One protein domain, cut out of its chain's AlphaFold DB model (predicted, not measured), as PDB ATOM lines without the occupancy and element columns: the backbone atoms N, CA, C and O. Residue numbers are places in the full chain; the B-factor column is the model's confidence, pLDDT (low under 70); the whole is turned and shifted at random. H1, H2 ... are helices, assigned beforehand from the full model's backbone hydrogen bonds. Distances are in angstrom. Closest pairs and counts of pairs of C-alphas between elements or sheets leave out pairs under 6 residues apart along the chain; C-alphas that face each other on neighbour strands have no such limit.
ATOM      1  N   TYR A  16      23.239 -19.996  35.374       96.25
ATOM      2  CA  TYR A  16      24.031 -19.963  34.154       96.25
ATOM      3  C   TYR A  16      23.131 -20.126  32.932       96.25
ATOM      4  O   TYR A  16      22.107 -20.805  32.983       96.25
ATOM      5  N   LYS A  17      23.510 -19.506  31.814       95.94
ATOM      6  CA  LYS A  17      22.844 -19.691  30.522       95.94
ATOM      7  C   LYS A  17      23.856 -20.224  29.517       95.94
ATOM      8  O   LYS A  17      24.612 -19.444  28.945       95.94
ATOM      9  N   VAL A  18      23.836 -21.538  29.297       96.00
ATOM     10  CA  VAL A  18      24.647 -22.199  28.261       96.00
ATOM     11  C   VAL A  18      24.232 -21.673  26.886       96.00
ATOM     12  O   VAL A  18      23.034 -21.494  26.622       96.00
ATOM     13  N   LYS A  19      25.189 -21.410  25.987       94.44
ATOM     14  CA  LYS A  19      24.855 -20.900  24.652       94.44
ATOM     15  C   LYS A  19      23.952 -21.881  23.903       94.44
ATOM     16  O   LYS A  19      24.237 -23.069  23.757       94.44
ATOM     17  N   GLY A  20      22.851 -21.341  23.387       89.62
ATOM     18  CA  GLY A  20      21.821 -22.092  22.673       89.62
ATOM     19  C   GLY A  20      20.635 -22.533  23.531       89.62
ATOM     20  O   GLY A  20      19.603 -22.888  22.964       89.62
ATOM     21  N   GLU A  21      20.720 -22.458  24.861       91.19
ATOM     22  CA  GLU A  21      19.567 -22.700  25.733       91.19
ATOM     23  C   GLU A  21      18.649 -21.466  25.805       91.19
ATOM     24  O   GLU A  21      19.084 -20.313  25.690       91.19
ATOM     25  N   LEU A  22      17.344 -21.699  25.981       85.38
ATOM     26  CA  LEU A  22      16.321 -20.644  25.906       85.38
ATOM     27  C   LEU A  22      16.412 -19.640  27.067       85.38
ATOM     28  O   LEU A  22      16.203 -18.441  26.866       85.38
ATOM     29  N   ALA A  23      16.744 -20.114  28.266       89.25
ATOM     30  CA  ALA A  23      16.774 -19.331  29.497       89.25
ATOM     31  C   ALA A  23      17.964 -19.734  30.377       89.25
ATOM     32  O   ALA A  23      18.578 -20.776  30.153       89.25
ATOM     33  N   SER A  24      18.297 -18.888  31.354       93.81
ATOM     34  CA  SER A  24      19.199 -19.269  32.440       93.81
ATOM     35  C   SER A  24      18.511 -20.252  33.388       93.81
ATOM     36  O   SER A  24      17.288 -20.222  33.533       93.81
ATOM     37  N   ALA A  25      19.302 -21.098  34.035       95.25
ATOM     38  CA  ALA A  25      18.857 -22.019  35.075       95.25
ATOM     39  C   ALA A  25      19.968 -22.190  36.128       95.25
ATOM     40  O   ALA A  25      21.118 -21.821  35.845       95.25
ATOM     41  N   PRO A  26      19.667 -22.751  37.315       96.12
ATOM     42  CA  PRO A  26      20.685 -23.055  38.314       96.12
ATOM     43  C   PRO A  26      21.838 -23.860  37.709       96.12
ATOM     44  O   PRO A  26      21.616 -24.782  36.924       96.12
ATOM     45  N   LEU A  27      23.086 -23.527  38.059       95.50
ATOM     46  CA  LEU A  27      24.270 -24.115  37.415       95.50
ATOM     47  C   LEU A  27      24.262 -25.654  37.401       95.50
ATOM     48  O   LEU A  27      24.605 -26.259  36.386       95.50
ATOM     49  N   LEU A  28      23.870 -26.286  38.509       94.31
ATOM     50  CA  LEU A  28      23.834 -27.749  38.606       94.31
ATOM     51  C   LEU A  28      22.764 -28.363  37.690       94.31
ATOM     52  O   LEU A  28      23.014 -29.401  37.083       94.31
ATOM     53  N   ASP A  29      21.626 -27.690  37.504       95.00
ATOM     54  CA  ASP A  29      20.596 -28.121  36.553       95.00
ATOM     55  C   ASP A  29      21.113 -28.020  35.113       95.00
ATOM     56  O   ASP A  29      20.897 -28.924  34.305       95.00
ATOM     57  N   CYS A  30      21.868 -26.960  34.799       96.69
ATOM     58  CA  CYS A  30      22.557 -26.827  33.516       96.69
ATOM     59  C   CYS A  30      23.556 -27.973  33.288       96.69
ATOM     60  O   CYS A  30      23.633 -28.493  32.173       96.69
ATOM     61  N   PHE A  31      24.299 -28.388  34.320       97.06
ATOM     62  CA  PHE A  31      25.206 -29.532  34.221       97.06
ATOM     63  C   PHE A  31      24.464 -30.833  33.924       97.06
ATOM     64  O   PHE A  31      24.816 -31.517  32.964       97.06
ATOM     65  N   VAL A  32      23.412 -31.146  34.684       95.38
ATOM     66  CA  VAL A  32      22.617 -32.364  34.468       95.38
ATOM     67  C   VAL A  32      21.963 -32.363  33.086       95.38
ATOM     68  O   VAL A  32      21.984 -33.383  32.402       95.38
ATOM     69  N   ALA A  33      21.432 -31.225  32.633       95.88
ATOM     70  CA  ALA A  33      20.823 -31.111  31.310       95.88
ATOM     71  C   ALA A  33      21.840 -31.340  30.177       95.88
ATOM     72  O   ALA A  33      21.568 -32.107  29.251       95.88
ATOM     73  N   ALA A  34      23.017 -30.707  30.255       97.31
ATOM     74  CA  ALA A  34      24.059 -30.845  29.242       97.31
ATOM     75  C   ALA A  34      24.651 -32.264  29.220       97.31
ATOM     76  O   ALA A  34      24.754 -32.859  28.148       97.31
ATOM     77  N   ALA A  35      24.985 -32.830  30.385       97.38
ATOM     78  CA  ALA A  35      25.472 -34.203  30.495       97.38
ATOM     79  C   ALA A  35      24.436 -35.218  30.005       97.38
ATOM     80  O   ALA A  35      24.759 -36.062  29.175       97.38
ATOM     81  N   GLY A  36      23.177 -35.084  30.430       96.56
ATOM     82  CA  GLY A  36      22.101 -35.969  29.992       96.56
ATOM     83  C   GLY A  36      21.905 -35.950  28.474       96.56
ATOM     84  O   GLY A  36      21.691 -36.999  27.873       96.56
ATOM     85  N   PHE A  37      22.041 -34.786  27.827       97.06
ATOM     86  CA  PHE A  37      22.017 -34.699  26.365       97.06
ATOM     87  C   PHE A  37      23.200 -35.435  25.718       97.06
ATOM     88  O   PHE A  37      22.996 -36.177  24.760       97.06
ATOM     89  N   ILE A  38      24.420 -35.261  26.239       97.56
ATOM     90  CA  ILE A  38      25.629 -35.946  25.750       97.56
ATOM     91  C   ILE A  38      25.478 -37.468  25.877       97.56
ATOM     92  O   ILE A  38      25.704 -38.196  24.911       97.56
ATOM     93  N   GLU A  39      25.032 -37.948  27.034       96.62
ATOM     94  CA  GLU A  39      24.838 -39.376  27.284       96.62
ATOM     95  C   GLU A  39      23.719 -39.974  26.431       96.62
ATOM     96  O   GLU A  39      23.877 -41.080  25.918       96.62
ATOM     97  N   ASN A  40      22.618 -39.246  26.202       96.38
ATOM     98  CA  ASN A  40      21.552 -39.698  25.303       96.38
ATOM     99  C   ASN A  40      22.071 -39.919  23.875       96.38
ATOM    100  O   ASN A  40      21.581 -40.799  23.164       96.38
ATOM    101  N   LEU A  41      23.090 -39.162  23.463       96.38
ATOM    102  CA  LEU A  41      23.790 -39.366  22.197       96.38
ATOM    103  C   LEU A  41      24.759 -40.562  22.209       96.38
ATOM    104  O   LEU A  41      25.420 -40.815  21.205       96.38
ATOM    105  N   GLY A  42      24.818 -41.320  23.304       94.94
ATOM    106  CA  GLY A  42      25.691 -42.480  23.470       94.94
ATOM    107  C   GLY A  42      27.140 -42.115  23.789       94.94
ATOM    108  O   GLY A  42      28.018 -42.954  23.628       94.94
ATOM    109  N   LEU A  43      27.405 -40.875  24.209       95.88
ATOM    110  CA  LEU A  43      28.756 -40.380  24.459       95.88
ATOM    111  C   LEU A  43      29.071 -40.343  25.958       95.88
ATOM    112  O   LEU A  43      28.230 -39.975  26.775       95.88
ATOM    113  N   ASP A  44      30.316 -40.657  26.302       95.06
ATOM    114  CA  ASP A  44      30.867 -40.432  27.639       95.06
ATOM    115  C   ASP A  44      31.149 -38.935  27.858       95.06
ATOM    116  O   ASP A  44      31.785 -38.291  27.018       95.06
ATOM    117  N   VAL A  45      30.685 -38.373  28.981       96.81
ATOM    118  CA  VAL A  45      30.721 -36.920  29.219       96.81
ATOM    119  C   VAL A  45      32.153 -36.372  29.278       96.81
ATOM    120  O   VAL A  45      32.445 -35.458  28.499       96.81
ATOM    121  N   PRO A  46      33.078 -36.901  30.108       96.00
ATOM    122  CA  PRO A  46      34.465 -36.431  30.115       96.00
ATOM    123  C   PRO A  46      35.154 -36.550  28.753       96.00
ATOM    124  O   PRO A  46      35.823 -35.613  28.308       96.00
ATOM    125  N   SER A  47      34.960 -37.675  28.059       95.94
ATOM    126  CA  SER A  47      35.571 -37.912  26.747       95.94
ATOM    127  C   SER A  47      35.031 -36.970  25.670       95.94
ATOM    128  O   SER A  47      35.801 -36.501  24.828       95.94
ATOM    129  N   ALA A  48      33.727 -36.677  25.681       97.31
ATOM    130  CA  ALA A  48      33.103 -35.732  24.761       97.31
ATOM    131  C   ALA A  48      33.586 -34.302  25.025       97.31
ATOM    132  O   ALA A  48      34.006 -33.618  24.092       97.31
ATOM    133  N   VAL A  49      33.599 -33.870  26.292       97.44
ATOM    134  CA  VAL A  49      34.100 -32.547  26.694       97.44
ATOM    135  C   VAL A  49      35.560 -32.358  26.285       97.44
ATOM    136  O   VAL A  49      35.899 -31.319  25.723       97.44
ATOM    137  N   GLY A  50      36.417 -33.363  26.491       96.94
ATOM    138  CA  GLY A  50      37.832 -33.298  26.105       96.94
ATOM    139  C   GLY A  50      38.071 -33.128  24.597       96.94
ATOM    140  O   GLY A  50      39.139 -32.670  24.194       96.94
ATOM    141  N   GLN A  51      37.082 -33.464  23.765       96.75
ATOM    142  CA  GLN A  51      37.116 -33.289  22.310       96.75
ATOM    143  C   GLN A  51      36.410 -32.009  21.837       96.75
ATOM    144  O   GLN A  51      36.454 -31.691  20.644       96.75
ATOM    145  N   MET A  52      35.740 -31.276  22.731       96.50
ATOM    146  CA  MET A  52      35.091 -30.019  22.377       96.50
ATOM    147  C   MET A  52      36.124 -28.928  22.094       96.50
ATOM    148  O   MET A  52      37.194 -28.843  22.696       96.50
ATOM    149  N   SER A  53      35.768 -28.039  21.175       94.69
ATOM    150  CA  SER A  53      36.541 -26.868  20.804       94.69
ATOM    151  C   SER A  53      35.716 -25.612  21.049       94.69
ATOM    152  O   SER A  53      34.569 -25.499  20.610       94.69
ATOM    153  N   PHE A  54      36.323 -24.656  21.744       94.38
ATOM    154  CA  PHE A  54      35.727 -23.371  22.088       94.38
ATOM    155  C   PHE A  54      36.664 -22.233  21.684       94.38
ATOM    156  O   PHE A  54      37.886 -22.408  21.638       94.38
ATOM    157  N   ALA A  55      36.102 -21.052  21.419       92.12
ATOM    158  CA  ALA A  55      36.911 -19.843  21.295       92.12
ATOM    159  C   ALA A  55      37.619 -19.545  22.630       92.12
ATOM    160  O   ALA A  55      37.157 -19.939  23.702       92.12
ATOM    161  N   LYS A  56      38.770 -18.865  22.575       88.62
ATOM    162  CA  LYS A  56      39.631 -18.654  23.753       88.62
ATOM    163  C   LYS A  56      38.925 -17.889  24.881       88.62
ATOM    164  O   LYS A  56      39.235 -18.115  26.046       88.62
ATOM    165  N   ASP A  57      38.023 -16.994  24.518       91.06
ATOM    166  CA  ASP A  57      37.219 -16.120  25.367       91.06
ATOM    167  C   ASP A  57      35.784 -16.633  25.577       91.06
ATOM    168  O   ASP A  57      34.963 -15.939  26.175       91.06
ATOM    169  N   ASP A  58      35.466 -17.842  25.105       94.38
ATOM    170  CA  ASP A  58      34.142 -18.425  25.282       94.38
ATOM    171  C   ASP A  58      33.930 -18.875  26.741       94.38
ATOM    172  O   ASP A  58      34.618 -19.799  27.188       94.38
ATOM    173  N   PRO A  59      32.983 -18.286  27.498       93.81
ATOM    174  CA  PRO A  59      32.722 -18.707  28.871       93.81
ATOM    175  C   PRO A  59      32.199 -20.147  28.967       93.81
ATOM    176  O   PRO A  59      32.410 -20.782  30.003       93.81
ATOM    177  N   ASP A  60      31.576 -20.683  27.908       96.56
ATOM    178  CA  ASP A  60      31.088 -22.067  27.892       96.56
ATOM    179  C   ASP A  60      32.254 -23.057  28.013       96.56
ATOM    180  O   ASP A  60      32.085 -24.149  28.546       96.56
ATOM    181  N   ARG A  61      33.472 -22.663  27.615       96.44
ATOM    182  CA  ARG A  61      34.671 -23.483  27.811       96.44
ATOM    183  C   ARG A  61      34.845 -23.883  29.278       96.44
ATOM    184  O   ARG A  61      34.993 -25.063  29.578       96.44
ATOM    185  N   PHE A  62      34.802 -22.907  30.187       95.31
ATOM    186  CA  PHE A  62      34.951 -23.163  31.622       95.31
ATOM    187  C   PHE A  62      33.752 -23.918  32.189       95.31
ATOM    188  O   PHE A  62      33.916 -24.737  33.089       95.31
ATOM    189  N   PHE A  63      32.555 -23.677  31.645       97.25
ATOM    190  CA  PHE A  63      31.367 -24.444  32.000       97.25
ATOM    191  C   PHE A  63      31.550 -25.934  31.682       97.25
ATOM    192  O   PHE A  63      31.326 -26.760  32.561       97.25
ATOM    193  N   PHE A  64      32.001 -26.294  30.476       98.06
ATOM    194  CA  PHE A  64      32.188 -27.698  30.096       98.06
ATOM    195  C   PHE A  64      33.385 -28.348  30.807       98.06
ATOM    196  O   PHE A  64      33.279 -29.497  31.233       98.06
ATOM    197  N   GLU A  65      34.482 -27.615  31.030       96.19
ATOM    198  CA  GLU A  65      35.590 -28.080  31.882       96.19
ATOM    199  C   GLU A  65      35.091 -28.408  33.307       96.19
ATOM    200  O   GLU A  65      35.387 -29.480  33.838       96.19
ATOM    201  N   ALA A  66      34.264 -27.540  33.903       96.56
ATOM    202  CA  ALA A  66      33.647 -27.785  35.207       96.56
ATOM    203  C   ALA A  66      32.629 -28.938  35.177       96.56
ATOM    204  O   ALA A  66      32.621 -29.754  36.099       96.56
ATOM    205  N   LEU A  67      31.825 -29.055  34.112       97.75
ATOM    206  CA  LEU A  67      30.884 -30.159  33.906       97.75
ATOM    207  C   LEU A  67      31.600 -31.509  33.944       97.75
ATOM    208  O   LEU A  67      31.136 -32.420  34.620       97.75
ATOM    209  N   SER A  68      32.738 -31.643  33.255       97.56
ATOM    210  CA  SER A  68      33.490 -32.901  33.221       97.56
ATOM    211  C   SER A  68      33.985 -33.332  34.605       97.56
ATOM    212  O   SER A  68      34.019 -34.530  34.885       97.56
ATOM    213  N   LEU A  69      34.385 -32.383  35.456       96.31
ATOM    214  CA  LEU A  69      34.818 -32.668  36.828       96.31
ATOM    215  C   LEU A  69      33.622 -33.004  37.723       96.31
ATOM    216  O   LEU A  69      33.659 -33.980  38.472       96.31
ATOM    217  N   TYR A  70      32.556 -32.210  37.610       95.75
ATOM    218  CA  TYR A  70      31.321 -32.396  38.360       95.75
ATOM    219  C   TYR A  70      30.669 -33.748  38.061       95.75
ATOM    220  O   TYR A  70      30.308 -34.456  38.995       95.75
ATOM    221  N   TRP A  71      30.544 -34.125  36.784       96.75
ATOM    222  CA  TRP A  71      29.841 -35.346  36.383       96.75
ATOM    223  C   TRP A  71      30.509 -36.595  36.947       96.75
ATOM    224  O   TRP A  71      29.838 -37.443  37.525       96.75
ATOM    225  N   ARG A  72      31.843 -36.652  36.879       94.62
ATOM    226  CA  ARG A  72      32.618 -37.742  37.475       94.62
ATOM    227  C   ARG A  72      32.404 -37.828  38.988       94.62
ATOM    228  O   ARG A  72      32.129 -38.905  39.501       94.62
ATOM    229  N   ALA A  73      32.481 -36.696  39.690       94.94
ATOM    230  CA  ALA A  73      32.255 -36.660  41.134       94.94
ATOM    231  C   ALA A  73      30.812 -37.047  41.513       94.94
ATOM    232  O   ALA A  73      30.601 -37.686  42.541       94.94
ATOM    233  N   LEU A  74      29.826 -36.676  40.691       94.56
ATOM    234  CA  LEU A  74      28.431 -37.070  40.870       94.56
ATOM    235  C   LEU A  74      28.253 -38.581  40.684       94.56
ATOM    236  O   LEU A  74      27.618 -39.208  41.524       94.56
ATOM    237  N   GLU A  75      28.806 -39.169  39.620       94.25
ATOM    238  CA  GLU A  75      28.749 -40.619  39.396       94.25
ATOM    239  C   GLU A  75      29.401 -41.394  40.549       94.25
ATOM    240  O   GLU A  75      28.777 -42.309  41.086       94.25
ATOM    241  N   ASP A  76      30.602 -40.990  40.977       95.06
ATOM    242  CA  ASP A  76      31.302 -41.600  42.114       95.06
ATOM    243  C   ASP A  76      30.445 -41.503  43.392       95.06
ATOM    244  O   ASP A  76      30.210 -42.499  44.077       95.06
ATOM    245  N   HIS A  77      29.878 -40.323  43.666       95.44
ATOM    246  CA  HIS A  77      29.000 -40.111  44.814       95.44
ATOM    247  C   HIS A  77      27.741 -40.987  44.785       95.44
ATOM    248  O   HIS A  77      27.315 -41.480  45.830       95.44
ATOM    249  N   LEU A  78      27.118 -41.164  43.615       95.81
ATOM    250  CA  LEU A  78      25.929 -42.005  43.456       95.81
ATOM    251  C   LEU A  78      26.261 -43.490  43.659       95.81
ATOM    252  O   LEU A  78      25.484 -44.206  44.293       95.81
ATOM    253  N   LEU A  79      27.420 -43.944  43.179       94.75
ATOM    254  CA  LEU A  79      27.883 -45.321  43.362       94.75
ATOM    255  C   LEU A  79      28.253 -45.634  44.820       94.75
ATOM    256  O   LEU A  79      28.028 -46.759  45.266       94.75
ATOM    257  N   ASP A  80      28.741 -44.644  45.569       96.88
ATOM    258  CA  ASP A  80      29.071 -44.771  46.995       96.88
ATOM    259  C   ASP A  80      27.835 -44.823  47.922       96.88
ATOM    260  O   ASP A  80      27.954 -45.144  49.114       96.88
ATOM    261  N   GLN A  81      26.634 -44.533  47.401       97.38
ATOM    262  CA  GLN A  81      25.380 -44.667  48.149       97.38
ATOM    263  C   GLN A  81      25.106 -46.123  48.561       97.38
ATOM    264  O   GLN A  81      25.650 -47.085  48.017       97.38
ATOM    265  N   LYS A  82      24.222 -46.307  49.551       96.19
ATOM    266  CA  LYS A  82      23.811 -47.634  50.042       96.19
ATOM    267  C   LYS A  82      22.279 -47.761  50.026       96.19
ATOM    268  O   LYS A  82      21.642 -47.235  50.939       96.19
ATOM    269  N   PRO A  83      21.683 -48.476  49.048       94.56
ATOM    270  CA  PRO A  83      22.338 -49.194  47.943       94.56
ATOM    271  C   PRO A  83      22.964 -48.246  46.897       94.56
ATOM    272  O   PRO A  83      22.531 -47.096  46.818       94.56
ATOM    273  N   PRO A  84      23.936 -48.719  46.086       95.12
ATOM    274  CA  PRO A  84      24.493 -47.934  44.987       95.12
ATOM    275  C   PRO A  84      23.400 -47.455  44.036       95.12
ATOM    276  O   PRO A  84      22.493 -48.214  43.684       95.12
ATOM    277  N   VAL A  85      23.503 -46.202  43.607       95.88
ATOM    278  CA  VAL A  85      22.567 -45.566  42.681       95.88
ATOM    279  C   VAL A  85      23.279 -45.319  41.355       95.88
ATOM    280  O   VAL A  85      24.455 -44.976  41.317       95.88
ATOM    281  N   MET A  86      22.563 -45.483  40.246       93.81
ATOM    282  CA  MET A  86      23.043 -45.099  38.920       93.81
ATOM    283  C   MET A  86      21.929 -44.411  38.139       93.81
ATOM    284  O   MET A  86      20.745 -44.656  38.377       93.81
ATOM    285  N   THR A  87      22.304 -43.552  37.196       93.56
ATOM    286  CA  THR A  87      21.346 -42.941  36.272       93.56
ATOM    287  C   THR A  87      20.871 -43.974  35.243       93.56
ATOM    288  O   THR A  87      21.564 -44.950  34.945       93.56
ATOM    289  N   TYR A  88      19.693 -43.757  34.651       93.06
ATOM    290  CA  TYR A  88      19.221 -44.600  33.544       93.06
ATOM    291  C   TYR A  88      20.185 -44.574  32.354       93.06
ATOM    292  O   TYR A  88      20.452 -45.609  31.750       93.06
ATOM    293  N   ASN A  89      20.761 -43.409  32.064       92.81
ATOM    294  CA  ASN A  89      21.768 -43.260  31.023       92.81
ATOM    295  C   ASN A  89      23.004 -44.112  31.314       92.81
ATOM    296  O   ASN A  89      23.480 -44.823  30.430       92.81
TER     297      ASN A  89
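Overview. This is residues 16 to 89 of the 405 residues of the protein "DNA helicase" of Pseudomonas fluorescens (UniProt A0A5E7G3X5). One long helix, H3, makes the long axis; H1 crosses its middle nearly at a right angle, and short H2 folds back beside it as a helical hairpin. After H3, residues 84 to 89 fold back. The printed part has 74 residues with three named helices, H1, H2, H3 in chain order, and no named strand: all helix. It is compact, radius of gyration of the C-alphas 13.0 A, yet elongated, spanning 42 by 25 by 19 A.

Arrangement. Start at H3, residues 59 to 79. H2, residues 45 to 51, touches its residues 64 to 72 alone, at a shallow tilt of 31 degrees, opposite ways; the closest C-alphas, of Pro 46 and Ser 68, are 4.8 A apart. H1, residues 27 to 40, touches H3 with residues 31 to 35 alone, about perpendicular at 78 degrees; the closest C-alphas, of Phe 31 and Leu 67, are 5.7 A apart. H1 and H2 touch only at the corner, C-alphas 35 and 45 being 6.0 A apart. Every O i to N i+4 pair is within hydrogen-bond range in H1 and H2, and 16 of 17 in H3.

Along the chain. Find C-alpha 59 at (32.722, -18.707, 28.871); H3 runs 30.7 A to C-alpha 79 at (27.883, -45.321, 43.362). H1 starts at C-alpha 27, (24.270, -24.115, 37.415), and spans 19.9 A; H2 spans 10.1 A.

Size, cuts and confidence. The C-alphas farthest apart, of Asp 57 and Pro 83, are 42.7 A apart. The printed part has no cut; the H1 to H2 link is tight, the H2 to H3 link short. No printed residue is under 70 in pLDDT.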